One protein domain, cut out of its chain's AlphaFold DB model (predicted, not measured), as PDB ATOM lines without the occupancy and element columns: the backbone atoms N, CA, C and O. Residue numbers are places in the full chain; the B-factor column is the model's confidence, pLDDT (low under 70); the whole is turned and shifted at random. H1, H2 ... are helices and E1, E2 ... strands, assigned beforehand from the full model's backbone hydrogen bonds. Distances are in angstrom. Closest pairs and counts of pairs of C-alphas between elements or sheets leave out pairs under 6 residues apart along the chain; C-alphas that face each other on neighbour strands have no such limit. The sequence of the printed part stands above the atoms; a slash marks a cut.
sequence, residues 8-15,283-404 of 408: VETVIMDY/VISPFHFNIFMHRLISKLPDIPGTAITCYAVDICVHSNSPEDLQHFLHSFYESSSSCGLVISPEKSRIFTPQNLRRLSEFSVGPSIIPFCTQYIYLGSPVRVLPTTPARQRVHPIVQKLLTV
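Overview. This is residues 8 to 15 and 283 to 404 of the 408 residues of a protein of Penaeus vannamei (UniProt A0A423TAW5). A mixed sheet of four strands, E2, E3, E1 and E4, has the long helix H2 packed along one face, while the long stretch of residues 370 to 395 passes round to the other side of the sheet and ends in the small helix H3, far from H2. The small hairpin of E5 and E6 packs beside H2 and E4, and H1 reaches out from the E2 end of the sheet. The printed part has 130 residues, with three named helices and six named strands in the order E1, H1, E2, E3, H2, E4, E5, E6, H3. The class is mixed, helices and strands, with 64 residues, under half, in named elements. The whole is compact, with a radius of gyration of the C-alphas of 14.6 A and spans of 43 by 43 by 26 A.

Arrangement. The largest sheet runs E2, residues 307 to 311; E3, residues 314 to 319; E1, residues 10 to 15; and E4, residues 349 to 351. E2 and E4 are its edge strands. E2 and E3 form a hairpin, antiparallel at 169 degrees, with N 309 and O 316 within hydrogen-bond range at 2.7 A. E3 and E1 are parallel at 16 degrees, with N 317 and O 12 at 2.7 A. E1 and E4 are parallel at 21 degrees, with N 351 and O 13 at 2.9 A. H2, residues 322 to 338, is on this sheet at a height over the sheet of 10.2 A. It lies over E3 and E1 and runs along the strands, at 17 degrees to E3 on the local plane. The closest C-alphas of H2 and E3 are those of Leu 325 and Ser 319, 5.7 A apart. E3, H2 and E4 form a split strand-helix-strand unit, two parallel strands joined through a helix with E1 between them in the sheet, and its crossover is right-handed. H1, residues 285 to 298, is also on the sheet, in two layers: H1 and H2 on one face. H1 and H2 are close but not clearly touching, with the C-alphas of Leu 296 and Ser 335 closest at 7.1 A, at a steep tilt of 52 degrees, opposite ways. E5, residues 362 to 364, and E6, residues 367 to 369, form a second hairpin, antiparallel at 132 degrees, with N 364 and O 367 within hydrogen-bond range at 2.9 A. The closest C-alphas of H2 and E5 are those of Leu 329 and Val 364, 5.9 A apart. H3, residues 396 to 402, is not on the four-stranded sheet and is apart from H2. In H1, H2 and H3 every O i to N i+4 pair is within hydrogen-bond range.

Along the chain. E1 begins at C-alpha 10, at (-9.220, -0.227, -4.121), and measures 15.5 A from first to last C-alpha. E2 measures 13.6 A and E3 16.7 A. H2 starts at C-alpha 322, at (4.062, -3.216, -15.947), and measures 24.3 A; H1 measures 20.2 A. E4, E5 and E6 have three residues each. H3 measures 9.5 A and ends at C-alpha 402, at (-2.880, 21.894, -0.943).

Size, cuts and confidence. The two C-alphas farthest apart are those of Val 283 and Arg 358, at 46.5 A. Residues 16 to 282 are not printed, and C-alphas 15 and 283 are 36.3 A apart across this cut. The link from E6 to H3, 26 residues, is long. Short pairings lie outside the named strands, residues 376 to 377 with residues 380 to 381, antiparallel. The mean pLDDT of the printed part is 77.9; 34 residues are under 70, namely residues 8 to 15, 354 to 358 and 384 to 404.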
ATOM      1  N   VAL A   8      -8.849  -3.535   1.929       36.53
ATOM      2  CA  VAL A   8      -8.293  -2.501   1.048       36.53
ATOM      3  C   VAL A   8      -9.252  -2.446  -0.132       36.53
ATOM      4  O   VAL A   8      -9.336  -3.392  -0.923       36.53
ATOM      5  N   GLU A   9     -10.084  -1.407  -0.159       35.84
ATOM      6  CA  GLU A   9     -11.234  -1.350  -1.059       35.84
ATOM      7  C   GLU A   9     -10.837  -1.017  -2.485       35.84
ATOM      8  O   GLU A   9     -11.591  -1.338  -3.394       35.84
ATOM      9  N   THR A  10      -9.671  -0.435  -2.744       46.38
ATOM     10  CA  THR A  10      -9.220  -0.227  -4.121       46.38
ATOM     11  C   THR A  10      -7.701  -0.157  -4.158       46.38
ATOM     12  O   THR A  10      -7.118   0.739  -3.554       46.38
ATOM     13  N   VAL A  11      -7.062  -1.103  -4.856       49.88
ATOM     14  CA  VAL A  11      -5.709  -0.916  -5.394       49.88
ATOM     15  C   VAL A  11      -5.883  -0.480  -6.839       49.88
ATOM     16  O   VAL A  11      -6.455  -1.203  -7.659       49.88
ATOM     17  N   ILE A  12      -5.469   0.746  -7.121       50.19
ATOM     18  CA  ILE A  12      -5.626   1.388  -8.426       50.19
ATOM     19  C   ILE A  12      -4.250   1.466  -9.010       50.19
ATOM     20  O   ILE A  12      -3.333   1.880  -8.314       50.19
ATOM     21  N   MET A  13      -4.102   1.091 -10.265       47.00
ATOM     22  CA  MET A  13      -2.796   1.092 -10.887       47.00
ATOM     23  C   MET A  13      -2.834   1.855 -12.192       47.00
ATOM     24  O   MET A  13      -3.570   1.467 -13.090       47.00
ATOM     25  N   ASP A  14      -2.090   2.957 -12.263       41.22
ATOM     26  CA  ASP A  14      -1.900   3.768 -13.468       41.22
ATOM     27  C   ASP A  14      -0.573   3.374 -14.110       41.22
ATOM     28  O   ASP A  14       0.496   3.705 -13.592       41.22
ATOM     29  N   TYR A  15      -0.652   2.636 -15.213       35.47
ATOM     30  CA  TYR A  15       0.507   2.228 -15.993       35.47
ATOM     31  C   TYR A  15       0.702   3.167 -17.188       35.47
ATOM     32  O   TYR A  15      -0.192   3.273 -18.022       35.47
ATOM     33  N   VAL A 283     -13.892   7.191  17.375       82.12
ATOM     34  CA  VAL A 283     -13.293   8.491  16.984       82.12
ATOM     35  C   VAL A 283     -11.794   8.378  16.658       82.12
ATOM     36  O   VAL A 283     -11.293   9.079  15.787       82.12
ATOM     37  N   ILE A 284     -11.080   7.454  17.311       82.44
ATOM     38  CA  ILE A 284      -9.634   7.230  17.111       82.44
ATOM     39  C   ILE A 284      -9.362   6.134  16.058       82.44
ATOM     40  O   ILE A 284      -8.222   5.909  15.662       82.44
ATOM     41  N   SER A 285     -10.392   5.432  15.577       79.06
ATOM     42  CA  SER A 285     -10.239   4.354  14.591       79.06
ATOM     43  C   SER A 285      -9.539   4.824  13.301       79.06
ATOM     44  O   SER A 285      -8.553   4.189  12.916       79.06
ATOM     45  N   PRO A 286      -9.915   5.973  12.690       81.31
ATOM     46  CA  PRO A 286      -9.238   6.466  11.486       81.31
ATOM     47  C   PRO A 286      -7.754   6.786  11.713       81.31
ATOM     48  O   PRO A 286      -6.926   6.553  10.839       81.31
ATOM     49  N   PHE A 287      -7.400   7.285  12.901       82.94
ATOM     50  CA  PHE A 287      -6.020   7.635  13.235       82.94
ATOM     51  C   PHE A 287      -5.123   6.395  13.336       82.94
ATOM     52  O   PHE A 287      -4.059   6.352  12.716       82.94
ATOM     53  N   HIS A 288      -5.569   5.363  14.059       81.31
ATOM     54  CA  HIS A 288      -4.829   4.103  14.159       81.31
ATOM     55  C   HIS A 288      -4.667   3.433  12.795       81.31
ATOM     56  O   HIS A 288      -3.582   2.946  12.479       81.31
ATOM     57  N   PHE A 289      -5.722   3.447  11.976       83.69
ATOM     58  CA  PHE A 289      -5.672   2.887  10.631       83.69
ATOM     59  C   PHE A 289      -4.665   3.629   9.743       83.69
ATOM     60  O   PHE A 289      -3.834   2.992   9.103       83.69
ATOM     61  N   ASN A 290      -4.649   4.965   9.778       86.00
ATOM     62  CA  ASN A 290      -3.689   5.762   9.012       86.00
ATOM     63  C   ASN A 290      -2.231   5.484   9.420       86.00
ATOM     64  O   ASN A 290      -1.376   5.322   8.551       86.00
ATOM     65  N   ILE A 291      -1.935   5.379  10.724       87.38
ATOM     66  CA  ILE A 291      -0.588   5.014  11.203       87.38
ATOM     67  C   ILE A 291      -0.199   3.619  10.715       87.38
ATOM     68  O   ILE A 291       0.932   3.401  10.276       87.38
ATOM     69  N   PHE A 292      -1.128   2.672  10.810       87.38
ATOM     70  CA  PHE A 292      -0.903   1.305  10.371       87.38
ATOM     71  C   PHE A 292      -0.600   1.242   8.867       87.38
ATOM     72  O   PHE A 292       0.412   0.658   8.487       87.38
ATOM     73  N   MET A 293      -1.397   1.913   8.028       87.62
ATOM     74  CA  MET A 293      -1.170   1.967   6.581       87.62
ATOM     75  C   MET A 293       0.167   2.623   6.232       87.62
ATOM     76  O   MET A 293       0.894   2.108   5.387       87.62
ATOM     77  N   HIS A 294       0.551   3.698   6.927       87.19
ATOM     78  CA  HIS A 294       1.858   4.328   6.734       87.19
ATOM     79  C   HIS A 294       3.011   3.366   7.060       87.19
ATOM     80  O   HIS A 294       4.000   3.299   6.333       87.19
ATOM     81  N   ARG A 295       2.889   2.585   8.143       88.00
ATOM     82  CA  ARG A 295       3.886   1.564   8.498       88.00
ATOM     83  C   ARG A 295       3.919   0.411   7.501       88.00
ATOM     84  O   ARG A 295       5.004  -0.064   7.186       88.00
ATOM     85  N   LEU A 296       2.765  -0.032   7.007       89.31
ATOM     86  CA  LEU A 296       2.682  -1.069   5.983       89.31
ATOM     87  C   LEU A 296       3.407  -0.626   4.710       89.31
ATOM     88  O   LEU A 296       4.283  -1.341   4.237       89.31
ATOM     89  N   ILE A 297       3.098   0.575   4.212       89.00
ATOM     90  CA  ILE A 297       3.706   1.130   2.997       89.00
ATOM     91  C   ILE A 297       5.220   1.303   3.170       89.00
ATOM     92  O   ILE A 297       5.968   0.963   2.265       89.00
ATOM     93  N   SER A 298       5.691   1.731   4.347       88.00
ATOM     94  CA  SER A 298       7.132   1.886   4.612       88.00
ATOM     95  C   SER A 298       7.944   0.583   4.574       88.00
ATOM     96  O   SER A 298       9.167   0.636   4.527       88.00
ATOM     97  N   LYS A 299       7.281  -0.580   4.632       88.56
ATOM     98  CA  LYS A 299       7.928  -1.896   4.530       88.56
ATOM     99  C   LYS A 299       7.953  -2.445   3.104       88.56
ATOM    100  O   LYS A 299       8.579  -3.477   2.878       88.56
ATOM    101  N   LEU A 300       7.239  -1.812   2.177       90.38
ATOM    102  CA  LEU A 300       7.213  -2.234   0.781       90.38
ATOM    103  C   LEU A 300       8.529  -1.851   0.095       90.38
ATOM    104  O   LEU A 300       9.160  -0.874   0.501       90.38
ATOM    105  N   PRO A 301       8.947  -2.603  -0.937       88.75
ATOM    106  CA  PRO A 301      10.128  -2.247  -1.708       88.75
ATOM    107  C   PRO A 301       9.947  -0.879  -2.373       88.75
ATOM    108  O   PRO A 301       8.891  -0.589  -2.939       88.75
ATOM    109  N   ASP A 302      10.998  -0.062  -2.324       89.69
ATOM    110  CA  ASP A 302      11.072   1.176  -3.094       89.69
ATOM    111  C   ASP A 302      11.412   0.826  -4.548       89.69
ATOM    112  O   ASP A 302      12.532   0.411  -4.856       89.69
ATOM    113  N   ILE A 303      10.410   0.897  -5.425       87.19
ATOM    114  CA  ILE A 303      10.536   0.526  -6.837       87.19
ATOM    115  C   ILE A 303      10.607   1.815  -7.665       87.19
ATOM    116  O   ILE A 303       9.659   2.611  -7.638       87.19
ATOM    117  N   PRO A 304      11.693   2.041  -8.424       83.81
ATOM    118  CA  PRO A 304      11.869   3.270  -9.184       83.81
ATOM    119  C   PRO A 304      10.729   3.464 -10.185       83.81
ATOM    120  O   PRO A 304      10.291   2.540 -10.858       83.81
ATOM    121  N   GLY A 305      10.221   4.693 -10.280       79.00
ATOM    122  CA  GLY A 305       9.095   5.003 -11.163       79.00
ATOM    123  C   GLY A 305       7.728   4.563 -10.636       79.00
ATOM    124  O   GLY A 305       6.738   4.819 -11.319       79.00
ATOM    125  N   THR A 306       7.657   3.981  -9.430       83.94
ATOM    126  CA  THR A 306       6.400   3.705  -8.731       83.94
ATOM    127  C   THR A 306       6.078   4.819  -7.728       83.94
ATOM    128  O   THR A 306       6.931   5.240  -6.953       83.94
ATOM    129  N   ALA A 307       4.843   5.319  -7.723       85.88
ATOM    130  CA  ALA A 307       4.358   6.317  -6.770       85.88
ATOM    131  C   ALA A 307       3.062   5.846  -6.111       85.88
ATOM    132  O   ALA A 307       2.167   5.353  -6.791       85.88
ATOM    133  N   ILE A 308       2.936   6.028  -4.796       88.06
ATOM    134  CA  ILE A 308       1.799   5.531  -4.010       88.06
ATOM    135  C   ILE A 308       1.066   6.719  -3.387       88.06
ATOM    136  O   ILE A 308       1.661   7.562  -2.723       88.06
ATOM    137  N   THR A 309      -0.245   6.778  -3.582       86.19
ATOM    138  CA  THR A 309      -1.166   7.715  -2.940       86.19
ATOM    139  C   THR A 309      -2.163   6.910  -2.120       86.19
ATOM    140  O   THR A 309      -2.892   6.090  -2.663       86.19
ATOM    141  N   CYS A 310      -2.213   7.140  -0.811       86.69
ATOM    142  CA  CYS A 310      -3.137   6.460   0.093       86.69
ATOM    143  C   CYS A 310      -4.096   7.485   0.700       86.69
ATOM    144  O   CYS A 310      -3.654   8.493   1.251       86.69
ATOM    145  N   TYR A 311      -5.400   7.223   0.632       84.25
ATOM    146  CA  TYR A 311      -6.423   8.001   1.323       84.25
ATOM    147  C   TYR A 311      -7.368   7.054   2.053       84.25
ATOM    148  O   TYR A 311      -8.111   6.309   1.422       84.25
ATOM    149  N   ALA A 312      -7.342   7.088   3.387       84.50
ATOM    150  CA  ALA A 312      -8.043   6.109   4.213       84.50
ATOM    151  C   ALA A 312      -7.750   4.674   3.721       84.50
ATOM    152  O   ALA A 312      -6.589   4.269   3.727       84.50
ATOM    153  N   VAL A 313      -8.777   3.932   3.297       81.12
ATOM    154  CA  VAL A 313      -8.695   2.536   2.822       81.12
ATOM    155  C   VAL A 313      -8.367   2.396   1.329       81.12
ATOM    156  O   VAL A 313      -8.175   1.274   0.857       81.12
ATOM    157  N   ASP A 314      -8.286   3.512   0.597       86.19
ATOM    158  CA  ASP A 314      -8.087   3.534  -0.850       86.19
ATOM    159  C   ASP A 314      -6.624   3.815  -1.198       86.19
ATOM    160  O   ASP A 314      -6.055   4.840  -0.804       86.19
ATOM    161  N   ILE A 315      -6.020   2.927  -1.989       87.88
ATOM    162  CA  ILE A 315      -4.612   3.002  -2.382       87.88
ATOM    163  C   ILE A 315      -4.520   3.102  -3.902       87.88
ATOM    164  O   ILE A 315      -4.923   2.211  -4.643       87.88
ATOM    165  N   CYS A 316      -3.931   4.189  -4.378       88.44
ATOM    166  CA  CYS A 316      -3.587   4.387  -5.774       88.44
ATOM    167  C   CYS A 316      -2.081   4.261  -5.951       88.44
ATOM    168  O   CYS A 316      -1.306   4.916  -5.266       88.44
ATOM    169  N   VAL A 317      -1.666   3.427  -6.883       89.75
ATOM    170  CA  VAL A 317      -0.289   3.172  -7.266       89.75
ATOM    171  C   VAL A 317      -0.144   3.619  -8.716       89.75
ATOM    172  O   VAL A 317      -0.983   3.347  -9.565       89.75
ATOM    173  N   HIS A 318       0.911   4.341  -9.026       86.94
ATOM    174  CA  HIS A 318       1.263   4.720 -10.386       86.94
ATOM    175  C   HIS A 318       2.594   4.053 -10.691       86.94
ATOM    176  O   HIS A 318       3.469   4.112  -9.840       86.94
ATOM    177  N   SER A 319       2.757   3.439 -11.860       86.25
ATOM    178  CA  SER A 319       4.039   2.887 -12.298       86.25
ATOM    179  C   SER A 319       4.293   3.165 -13.775       86.25
ATOM    180  O   SER A 319       3.374   3.285 -14.592       86.25
ATOM    181  N   ASN A 320       5.569   3.244 -14.131       82.75
ATOM    182  CA  ASN A 320       6.007   3.418 -15.510       82.75
ATOM    183  C   ASN A 320       6.286   2.078 -16.217       82.75
ATOM    184  O   ASN A 320       6.296   2.069 -17.445       82.75
ATOM    185  N   SER A 321       6.453   0.970 -15.480       83.44
ATOM    186  CA  SER A 321       6.667  -0.384 -16.028       83.44
ATOM    187  C   SER A 321       5.587  -1.353 -15.539       83.44
ATOM    188  O   SER A 321       5.216  -1.301 -14.361       83.44
ATOM    189  N   PRO A 322       5.058  -2.251 -16.393       85.38
ATOM    190  CA  PRO A 322       4.062  -3.216 -15.947       85.38
ATOM    191  C   PRO A 322       4.695  -4.297 -15.053       85.38
ATOM    192  O   PRO A 322       4.041  -4.786 -14.137       85.38
ATOM    193  N   GLU A 323       5.975  -4.627 -15.245       88.50
ATOM    194  CA  GLU A 323       6.703  -5.573 -14.393       88.50
ATOM    195  C   GLU A 323       6.893  -5.010 -12.983       88.50
ATOM    196  O   GLU A 323       6.587  -5.692 -12.008       88.50
ATOM    197  N   ASP A 324       7.304  -3.743 -12.874       89.31
ATOM    198  CA  ASP A 324       7.439  -3.024 -11.600       89.31
ATOM    199  C   ASP A 324       6.112  -2.973 -10.846       89.31
ATOM    200  O   ASP A 324       6.040  -3.182  -9.635       89.31
ATOM    201  N   LEU A 325       5.036  -2.729 -11.592       89.62
ATOM    202  CA  LEU A 325       3.691  -2.685 -11.059       89.62
ATOM    203  C   LEU A 325       3.254  -4.055 -10.514       89.62
ATOM    204  O   LEU A 325       2.744  -4.145  -9.397       89.62
ATOM    205  N   GLN A 326       3.490  -5.124 -11.275       91.62
ATOM    206  CA  GLN A 326       3.184  -6.491 -10.858       91.62
ATOM    207  C   GLN A 326       4.042  -6.929  -9.662       91.62
ATOM    208  O   GLN A 326       3.538  -7.577  -8.742       91.62
ATOM    209  N   HIS A 327       5.319  -6.546  -9.636       92.06
ATOM    210  CA  HIS A 327       6.214  -6.790  -8.510       92.06
ATOM    211  C   HIS A 327       5.717  -6.075  -7.245       92.06
ATOM    212  O   HIS A 327       5.601  -6.698  -6.188       92.06
ATOM    213  N   PHE A 328       5.316  -4.804  -7.364       92.56
ATOM    214  CA  PHE A 328       4.701  -4.059  -6.267       92.56
ATOM    215  C   PHE A 328       3.444  -4.756  -5.736       92.56
ATOM    216  O   PHE A 328       3.301  -4.925  -4.527       92.56
ATOM    217  N   LEU A 329       2.533  -5.177  -6.624       92.19
ATOM    218  CA  LEU A 329       1.303  -5.878  -6.244       92.19
ATOM    219  C   LEU A 329       1.583  -7.144  -5.443       92.19
ATOM    220  O   LEU A 329       0.894  -7.405  -4.456       92.19
ATOM    221  N   HIS A 330       2.592  -7.907  -5.854       93.56
ATOM    222  CA  HIS A 330       2.998  -9.118  -5.159       93.56
ATOM    223  C   HIS A 330       3.495  -8.806  -3.743       93.56
ATOM    224  O   HIS A 330       2.943  -9.320  -2.769       93.56
ATOM    225  N   SER A 331       4.457  -7.888  -3.601       94.00
ATOM    226  CA  SER A 331       4.980  -7.487  -2.288       94.00
ATOM    227  C   SER A 331       3.907  -6.860  -1.395       94.00
ATOM    228  O   SER A 331       3.883  -7.086  -0.180       94.00
ATOM    229  N   PHE A 332       2.990  -6.088  -1.985       93.00
ATOM    230  CA  PHE A 332       1.869  -5.487  -1.274       93.00
ATOM    231  C   PHE A 332       0.874  -6.538  -0.784       93.00
ATOM    232  O   PHE A 332       0.423  -6.456   0.360       93.00
ATOM    233  N   TYR A 333       0.565  -7.545  -1.602       93.62
ATOM    234  CA  TYR A 333      -0.284  -8.672  -1.225       93.62
ATOM    235  C   TYR A 333       0.313  -9.481  -0.073       93.62
ATOM    236  O   TYR A 333      -0.385  -9.740   0.906       93.62
ATOM    237  N   GLU A 334       1.595  -9.839  -0.146       93.31
ATOM    238  CA  GLU A 334       2.277 -10.591   0.913       93.31
ATOM    239  C   GLU A 334       2.314  -9.800   2.223       93.31
ATOM    240  O   GLU A 334       1.916 -10.308   3.277       93.31
ATOM    241  N   SER A 335       2.697  -8.523   2.152       91.25
ATOM    242  CA  SER A 335       2.755  -7.641   3.322       91.25
ATOM    243  C   SER A 335       1.374  -7.448   3.947       91.25
ATOM    244  O   SER A 335       1.221  -7.571   5.163       91.25
ATOM    245  N   SER A 336       0.351  -7.214   3.123       88.62
ATOM    246  CA  SER A 336      -1.039  -7.065   3.563       88.62
ATOM    247  C   SER A 336      -1.556  -8.344   4.221       88.62
ATOM    248  O   SER A 336      -2.084  -8.293   5.332       88.62
ATOM    249  N   SER A 337      -1.322  -9.496   3.589       88.81
ATOM    250  CA  SER A 337      -1.761 -10.806   4.081       88.81
ATOM    251  C   SER A 337      -1.093 -11.166   5.407       88.81
ATOM    252  O   SER A 337      -1.765 -11.626   6.328       88.81
ATOM    253  N   SER A 338       0.206 -10.876   5.555       87.56
ATOM    254  CA  SER A 338       0.939 -11.079   6.814       87.56
ATOM    255  C   SER A 338       0.384 -10.241   7.974       87.56
ATOM    256  O   SER A 338       0.475 -10.639   9.134       87.56
ATOM    257  N   CYS A 339      -0.240  -9.101   7.661       84.25
ATOM    258  CA  CYS A 339      -0.888  -8.219   8.627       84.25
ATOM    259  C   CYS A 339      -2.392  -8.511   8.806       84.25
ATOM    260  O   CYS A 339      -3.076  -7.760   9.502       84.25
ATOM    261  N   GLY A 340      -2.926  -9.569   8.181       82.62
ATOM    262  CA  GLY A 340      -4.346  -9.928   8.245       82.62
ATOM    263  C   GLY A 340      -5.274  -9.011   7.438       82.62
ATOM    264  O   GLY A 340      -6.483  -8.994   7.681       82.62
ATOM    265  N   LEU A 341      -4.731  -8.234   6.497       85.44
ATOM    266  CA  LEU A 341      -5.516  -7.455   5.543       85.44
ATOM    267  C   LEU A 341      -5.882  -8.314   4.339       85.44
ATOM    268  O   LEU A 341      -5.093  -9.144   3.889       85.44
ATOM    269  N   VAL A 342      -7.059  -8.053   3.777       86.19
ATOM    270  CA  VAL A 342      -7.521  -8.717   2.558       86.19
ATOM    271  C   VAL A 342      -7.723  -7.663   1.482       86.19
ATOM    272  O   VAL A 342      -8.463  -6.695   1.667       86.19
ATOM    273  N   ILE A 343      -7.065  -7.858   0.345       89.00
ATOM    274  CA  ILE A 343      -7.256  -7.016  -0.835       89.00
ATOM    275  C   ILE A 343      -8.455  -7.562  -1.607       89.00
ATOM    276  O   ILE A 343      -8.532  -8.763  -1.859       89.00
ATOM    277  N   SER A 344      -9.401  -6.697  -1.984       87.00
ATOM    278  CA  SER A 344     -10.538  -7.113  -2.810       87.00
ATOM    279  C   SER A 344     -10.158  -7.125  -4.291       87.00
ATOM    280  O   SER A 344      -9.993  -6.045  -4.870       87.00
ATOM    281  N   PRO A 345     -10.082  -8.291  -4.956       88.25
ATOM    282  CA  PRO A 345      -9.878  -8.321  -6.402       88.25
ATOM    283  C   PRO A 345     -11.083  -7.736  -7.151       88.25
ATOM    284  O   PRO A 345     -10.921  -7.050  -8.156       88.25
ATOM    285  N   GLU A 346     -12.296  -7.917  -6.618       85.94
ATOM    286  CA  GLU A 346     -13.538  -7.427  -7.226       85.94
ATOM    287  C   GLU A 346     -13.650  -5.905  -7.252       85.94
ATOM    288  O   GLU A 346     -14.301  -5.361  -8.148       85.94
ATOM    289  N   LYS A 347     -13.019  -5.211  -6.301       86.06
ATOM    290  CA  LYS A 347     -13.001  -3.745  -6.248       86.06
ATOM    291  C   LYS A 347     -11.722  -3.131  -6.824       86.06
ATOM    292  O   LYS A 347     -11.731  -1.967  -7.207       86.06
ATOM    293  N   SER A 348     -10.645  -3.905  -6.946       90.50
ATOM    294  CA  SER A 348      -9.390  -3.436  -7.545       90.50
ATOM    295  C   SER A 348      -9.511  -3.320  -9.065       90.50
ATOM    296  O   SER A 348     -10.205  -4.111  -9.708       90.50
ATOM    297  N   ARG A 349      -8.859  -2.320  -9.662       89.19
ATOM    298  CA  ARG A 349      -8.916  -2.063 -11.110       89.19
ATOM    299  C   ARG A 349      -7.559  -1.591 -11.618       89.19
ATOM    300  O   ARG A 349      -6.930  -0.737 -10.996       89.19
ATOM    301  N   ILE A 350      -7.154  -2.098 -12.780       89.44
ATOM    302  CA  ILE A 350      -5.982  -1.590 -13.502       89.44
ATOM    303  C   ILE A 350      -6.448  -0.597 -14.561       89.44
ATOM    304  O   ILE A 350      -7.292  -0.922 -15.396       89.44
ATOM    305  N   PHE A 351      -5.882   0.605 -14.548       86.88
ATOM    306  CA  PHE A 351      -6.110   1.613 -15.569       86.88
ATOM    307  C   PHE A 351      -4.836   1.809 -16.394       86.88
ATOM    308  O   PHE A 351      -3.734   1.958 -15.871       86.88
ATOM    309  N   THR A 352      -4.986   1.853 -17.711       81.19
ATOM    310  CA  THR A 352      -3.880   2.160 -18.616       81.19
ATOM    311  C   THR A 352      -4.394   3.008 -19.775       81.19
ATOM    312  O   THR A 352      -5.420   2.672 -20.372       81.19
ATOM    313  N   PRO A 353      -3.709   4.113 -20.120       70.81
ATOM    314  CA  PRO A 353      -3.976   4.852 -21.342       70.81
ATOM    315  C   PRO A 353      -3.437   4.115 -22.581       70.81
ATOM    316  O   PRO A 353      -3.738   4.513 -23.704       70.81
ATOM    317  N   GLN A 354      -2.622   3.067 -22.400       68.00
ATOM    318  CA  GLN A 354      -2.062   2.273 -23.488       68.00
ATOM    319  C   GLN A 354      -3.015   1.159 -23.933       68.00
ATOM    320  O   GLN A 354      -3.919   0.742 -23.214       68.00
ATOM    321  N   ASN A 355      -2.806   0.660 -25.151       66.81
ATOM    322  CA  ASN A 355      -3.667  -0.360 -25.739       66.81
ATOM    323  C   ASN A 355      -3.615  -1.671 -24.930       66.81
ATOM    324  O   ASN A 355      -2.585  -2.347 -24.905       66.81
ATOM    325  N   LEU A 356      -4.752  -2.038 -24.328       63.34
ATOM    326  CA  LEU A 356      -4.933  -3.210 -23.459       63.34
ATOM    327  C   LEU A 356      -4.429  -4.522 -24.075       63.34
ATOM    328  O   LEU A 356      -3.977  -5.403 -23.357       63.34
ATOM    329  N   ARG A 357      -4.455  -4.651 -25.409       63.91
ATOM    330  CA  ARG A 357      -4.060  -5.885 -26.112       63.91
ATOM    331  C   ARG A 357      -2.574  -6.234 -26.004       63.91
ATOM    332  O   ARG A 357      -2.192  -7.321 -26.420       63.91
ATOM    333  N   ARG A 358      -1.733  -5.310 -25.533       67.75
ATOM    334  CA  ARG A 358      -0.282  -5.515 -25.400       67.75
ATOM    335  C   ARG A 358       0.170  -5.793 -23.970       67.75
ATOM    336  O   ARG A 358       1.362  -5.987 -23.771       67.75
ATOM    337  N   LEU A 359      -0.737  -5.764 -22.996       73.44
ATOM    338  CA  LEU A 359      -0.374  -5.887 -21.590       73.44
ATOM    339  C   LEU A 359      -0.722  -7.263 -21.050       73.44
ATOM    340  O   LEU A 359      -1.796  -7.800 -21.318       73.44
ATOM    341  N   SER A 360       0.216  -7.802 -20.282       80.06
ATOM    342  CA  SER A 360       0.023  -8.996 -19.474       80.06
ATOM    343  C   SER A 360      -1.095  -8.773 -18.457       80.06
ATOM    344  O   SER A 360      -1.349  -7.646 -18.024       80.06
ATOM    345  N   GLU A 361      -1.763  -9.853 -18.064       88.75
ATOM    346  CA  GLU A 361      -2.721  -9.811 -16.963       88.75
ATOM    347  C   GLU A 361      -2.008  -9.474 -15.651       88.75
ATOM    348  O   GLU A 361      -0.906  -9.959 -15.389       88.75
ATOM    349  N   PHE A 362      -2.657  -8.656 -14.822       89.62
ATOM    350  CA  PHE A 362      -2.161  -8.326 -13.490       89.62
ATOM    351  C   PHE A 362      -2.850  -9.193 -12.447       89.62
ATOM    352  O   PHE A 362      -4.074  -9.351 -12.472       89.62
ATOM    353  N   SER A 363      -2.081  -9.713 -11.497       92.19
ATOM    354  CA  SER A 363      -2.597 -10.553 -10.418       92.19
ATOM    355  C   SER A 363      -2.256 -10.000  -9.039       92.19
ATOM    356  O   SER A 363      -1.183  -9.445  -8.803       92.19
ATOM    357  N   VAL A 364      -3.191 -10.178  -8.107       90.50
ATOM    358  CA  VAL A 364      -2.997  -9.954  -6.672       90.50
ATOM    359  C   VAL A 364      -3.308 -11.258  -5.960       90.50
ATOM    360  O   VAL A 364      -4.458 -11.706  -5.910       90.50
ATOM    361  N   GLY A 365      -2.252 -11.891  -5.452       89.75
ATOM    362  CA  GLY A 365      -2.329 -13.253  -4.942       89.75
ATOM    363  C   GLY A 365      -2.858 -14.211  -6.021       89.75
ATOM    364  O   GLY A 365      -2.334 -14.217  -7.134       89.75
ATOM    365  N   PRO A 366      -3.902 -15.007  -5.735       91.50
ATOM    366  CA  PRO A 366      -4.457 -15.961  -6.696       91.50
ATOM    367  C   PRO A 366      -5.456 -15.342  -7.689       91.50
ATOM    368  O   PRO A 366      -6.006 -16.061  -8.518       91.50
ATOM    369  N   SER A 367      -5.774 -14.049  -7.573       92.81
ATOM    370  CA  SER A 367      -6.850 -13.409  -8.339       92.81
ATOM    371  C   SER A 367      -6.313 -12.468  -9.410       92.81
ATOM    372  O   SER A 367      -5.381 -11.707  -9.163       92.81
ATOM    373  N   ILE A 368      -6.946 -12.483 -10.582       92.56
ATOM    374  CA  ILE A 368      -6.649 -11.568 -11.692       92.56
ATOM    375  C   ILE A 368      -7.458 -10.281 -11.507       92.56
ATOM    376  O   ILE A 368      -8.656 -10.332 -11.214       92.56
ATOM    377  N   ILE A 369      -6.814  -9.127 -11.678       91.19
ATOM    378  CA  ILE A 369      -7.462  -7.818 -11.580       91.19
ATOM    379  C   ILE A 369      -7.947  -7.379 -12.966       91.19
ATOM    380  O   ILE A 369      -7.150  -7.314 -13.903       91.19
ATOM    381  N   PRO A 370      -9.234  -7.016 -13.118       89.44
ATOM    382  CA  PRO A 370      -9.753  -6.563 -14.398       89.44
ATOM    383  C   PRO A 370      -9.283  -5.144 -14.747       89.44
ATOM    384  O   PRO A 370      -9.150  -4.262 -13.888       89.44
ATOM    385  N   PHE A 371      -9.110  -4.908 -16.045       87.75
ATOM    386  CA  PHE A 371      -8.826  -3.585 -16.593       87.75
ATOM    387  C   PHE A 371     -10.076  -2.694 -16.615       87.75
ATOM    388  O   PHE A 371     -11.193  -3.170 -16.832       87.75
ATOM    389  N   CYS A 372      -9.895  -1.383 -16.449       85.56
ATOM    390  CA  CYS A 372     -10.940  -0.381 -16.643       85.56
ATOM    391  C   CYS A 372     -10.528   0.694 -17.659       85.56
ATOM    392  O   CYS A 372      -9.358   1.049 -17.795       85.56
ATOM    393  N   THR A 373     -11.516   1.230 -18.379       82.00
ATOM    394  CA  THR A 373     -11.335   2.305 -19.373       82.00
ATOM    395  C   THR A 373     -11.365   3.699 -18.761       82.00
ATOM    396  O   THR A 373     -10.900   4.657 -19.371       82.00
ATOM    397  N   GLN A 374     -11.940   3.830 -17.570       82.50
ATOM    398  CA  GLN A 374     -12.014   5.069 -16.821       82.50
ATOM    399  C   GLN A 374     -11.976   4.733 -15.339       82.50
ATOM    400  O   GLN A 374     -12.665   3.821 -14.880       82.50
ATOM    401  N   TYR A 375     -11.180   5.493 -14.599       82.44
ATOM    402  CA  TYR A 375     -11.063   5.343 -13.165       82.44
ATOM    403  C   TYR A 375     -11.550   6.606 -12.448       82.44
ATOM    404  O   TYR A 375     -11.264   7.713 -12.898       82.44
ATOM    405  N   ILE A 376     -12.295   6.445 -11.351       84.44
ATOM    406  CA  ILE A 376     -12.824   7.542 -10.532       84.44
ATOM    407  C   ILE A 376     -12.165   7.458  -9.156       84.44
ATOM    408  O   ILE A 376     -12.487   6.566  -8.378       84.44
ATOM    409  N   TYR A 377     -11.270   8.396  -8.844       82.56
ATOM    410  CA  TYR A 377     -10.643   8.514  -7.530       82.56
ATOM    411  C   TYR A 377     -11.329   9.606  -6.718       82.56
ATOM    412  O   TYR A 377     -11.423  10.746  -7.180       82.56
ATOM    413  N   LEU A 378     -11.802   9.273  -5.514       84.62
ATOM    414  CA  LEU A 378     -12.445  10.226  -4.598       84.62
ATOM    415  C   LEU A 378     -13.563  11.045  -5.277       84.62
ATOM    416  O   LEU A 378     -13.676  12.256  -5.098       84.62
ATOM    417  N   GLY A 379     -14.367  10.381  -6.114       84.81
ATOM    418  CA  GLY A 379     -15.483  10.997  -6.841       84.81
ATOM    419  C   GLY A 379     -15.101  11.786  -8.098       84.81
ATOM    420  O   GLY A 379     -15.982  12.359  -8.736       84.81
ATOM    421  N   SER A 380     -13.827  11.812  -8.501       82.56
ATOM    422  CA  SER A 380     -13.381  12.500  -9.717       82.56
ATOM    423  C   SER A 380     -12.715  11.546 -10.710       82.56
ATOM    424  O   SER A 380     -11.891  10.726 -10.304       82.56
ATOM    425  N   PRO A 381     -13.010  11.646 -12.019       82.88
ATOM    426  CA  PRO A 381     -12.334  10.831 -13.015       82.88
ATOM    427  C   PRO A 381     -10.847  11.196 -13.088       82.88
ATOM    428  O   PRO A 381     -10.484  12.351 -13.328       82.88
ATOM    429  N   VAL A 382      -9.982  10.200 -12.932       77.88
ATOM    430  CA  VAL A 382      -8.539  10.356 -13.099       77.88
ATOM    431  C   VAL A 382      -8.246  10.536 -14.583       77.88
ATOM    432  O   VAL A 382      -8.558   9.683 -15.412       77.88
ATOM    433  N   ARG A 383      -7.660  11.686 -14.929       74.75
ATOM    434  CA  ARG A 383      -7.235  11.998 -16.294       74.75
ATOM    435  C   ARG A 383      -5.731  11.853 -16.397       74.75
ATOM    436  O   ARG A 383      -4.971  12.657 -15.861       74.75
ATOM    437  N   VAL A 384      -5.312  10.831 -17.120       64.12
ATOM    438  CA  VAL A 384      -3.906  10.517 -17.323       64.12
ATOM    439  C   VAL A 384      -3.449  11.214 -18.610       64.12
ATOM    440  O   VAL A 384      -3.562  10.676 -19.703       64.12
ATOM    441  N   LEU A 385      -3.003  12.469 -18.485       60.25
ATOM    442  CA  LEU A 385      -2.458  13.257 -19.603       60.25
ATOM    443  C   LEU A 385      -1.105  12.686 -20.053       60.25
ATOM    444  O   LEU A 385      -0.220  12.666 -19.208       60.25
ATOM    445  N   PRO A 386      -0.884  12.300 -21.319       52.81
ATOM    446  CA  PRO A 386       0.295  11.544 -21.774       52.81
ATOM    447  C   PRO A 386       1.688  12.087 -21.395       52.81
ATOM    448  O   PRO A 386       2.634  11.315 -21.352       52.81
ATOM    449  N   THR A 387       1.837  13.375 -21.075       49.03
ATOM    450  CA  THR A 387       3.135  14.080 -21.082       49.03
ATOM    451  C   THR A 387       3.727  14.466 -19.720       49.03
ATOM    452  O   THR A 387       4.807  15.039 -19.673       49.03
ATOM    453  N   THR A 388       3.068  14.202 -18.591       46.81
ATOM    454  CA  THR A 388       3.578  14.680 -17.288       46.81
ATOM    455  C   THR A 388       4.606  13.700 -16.686       46.81
ATOM    456  O   THR A 388       4.253  12.538 -16.500       46.81
ATOM    457  N   PRO A 389       5.838  14.096 -16.326       46.19
ATOM    458  CA  PRO A 389       6.812  13.199 -15.687       46.19
ATOM    459  C   PRO A 389       6.395  12.774 -14.262       46.19
ATOM    460  O   PRO A 389       5.633  13.461 -13.581       46.19
ATOM    461  N   ALA A 390       6.870  11.605 -13.813       46.78
ATOM    462  CA  ALA A 390       6.460  10.959 -12.555       46.78
ATOM    463  C   ALA A 390       6.958  11.671 -11.278       46.78
ATOM    464  O   ALA A 390       6.375  11.498 -10.212       46.78
ATOM    465  N   ARG A 391       8.007  12.500 -11.382       42.28
ATOM    466  CA  ARG A 391       8.734  13.059 -10.226       42.28
ATOM    467  C   ARG A 391       8.016  14.201  -9.492       42.28
ATOM    468  O   ARG A 391       8.414  14.549  -8.388       42.28
ATOM    469  N   GLN A 392       6.952  14.763 -10.065       45.66
ATOM    470  CA  GLN A 392       6.111  15.781  -9.421       45.66
ATOM    471  C   GLN A 392       4.662  15.314  -9.403       45.66
ATOM    472  O   GLN A 392       3.875  15.698 -10.266       45.66
ATOM    473  N   ARG A 393       4.283  14.455  -8.451       51.97
ATOM    474  CA  ARG A 393       2.883  14.034  -8.345       51.97
ATOM    475  C   ARG A 393       2.415  13.930  -6.910       51.97
ATOM    476  O   ARG A 393       2.449  12.883  -6.282       51.97
ATOM    477  N   VAL A 394       1.864  15.040  -6.453       52.91
ATOM    478  CA  VAL A 394       0.686  14.995  -5.601       52.91
ATOM    479  C   VAL A 394      -0.515  14.879  -6.550       52.91
ATOM    480  O   VAL A 394      -0.566  15.609  -7.539       52.91
ATOM    481  N   HIS A 395      -1.454  13.951  -6.315       55.72
ATOM    482  CA  HIS A 395      -2.652  13.789  -7.161       55.72
ATOM    483  C   HIS A 395      -3.300  15.163  -7.433       55.72
ATOM    484  O   HIS A 395      -3.424  15.920  -6.477       55.72
ATOM    485  N   PRO A 396      -3.769  15.520  -8.648       56.28
ATOM    486  CA  PRO A 396      -4.222  16.884  -8.956       56.28
ATOM    487  C   PRO A 396      -5.287  17.434  -8.001       56.28
ATOM    488  O   PRO A 396      -5.344  18.635  -7.772       56.28
ATOM    489  N   ILE A 397      -6.123  16.567  -7.418       57.00
ATOM    490  CA  ILE A 397      -7.060  16.946  -6.346       57.00
ATOM    491  C   ILE A 397      -6.320  17.269  -5.057       57.00
ATOM    492  O   ILE A 397      -6.591  18.297  -4.462       57.00
ATOM    493  N   VAL A 398      -5.386  16.420  -4.629       56.69
ATOM    494  CA  VAL A 398      -4.578  16.674  -3.434       56.69
ATOM    495  C   VAL A 398      -3.717  17.920  -3.659       56.69
ATOM    496  O   VAL A 398      -3.637  18.761  -2.781       56.69
ATOM    497  N   GLN A 399      -3.187  18.132  -4.865       60.50
ATOM    498  CA  GLN A 399      -2.463  19.345  -5.221       60.50
ATOM    499  C   GLN A 399      -3.389  20.560  -5.167       60.50
ATOM    500  O   GLN A 399      -3.036  21.515  -4.498       60.50
ATOM    501  N   LYS A 400      -4.596  20.500  -5.751       64.19
ATOM    502  CA  LYS A 400      -5.627  21.552  -5.634       64.19
ATOM    503  C   LYS A 400      -6.070  21.818  -4.194       64.19
ATOM    504  O   LYS A 400      -6.358  22.960  -3.861       64.19
ATOM    505  N   LEU A 401      -6.151  20.786  -3.356       59.00
ATOM    506  CA  LEU A 401      -6.470  20.908  -1.932       59.00
ATOM    507  C   LEU A 401      -5.319  21.562  -1.157       59.00
ATOM    508  O   LEU A 401      -5.569  22.320  -0.227       59.00
ATOM    509  N   LEU A 402      -4.070  21.296  -1.547       57.03
ATOM    510  CA  LEU A 402      -2.880  21.894  -0.943       57.03
ATOM    511  C   LEU A 402      -2.579  23.302  -1.480       57.03
ATOM    512  O   LEU A 402      -1.983  24.099  -0.764       57.03
ATOM    513  N   THR A 403      -2.994  23.630  -2.707       63.28
ATOM    514  CA  THR A 403      -2.797  24.943  -3.341       63.28
ATOM    515  C   THR A 403      -3.991  25.880  -3.190       63.28
ATOM    516  O   THR A 403      -4.067  26.867  -3.924       63.28
ATOM    517  N   VAL A 404      -4.914  25.625  -2.249       56.78
ATOM    518  CA  VAL A 404      -5.938  26.615  -1.878       56.78
ATOM    519  C   VAL A 404      -5.210  27.878  -1.420       56.78
ATOM    520  O   VAL A 404      -4.674  27.944  -0.317       56.78
TER     521      VAL A 404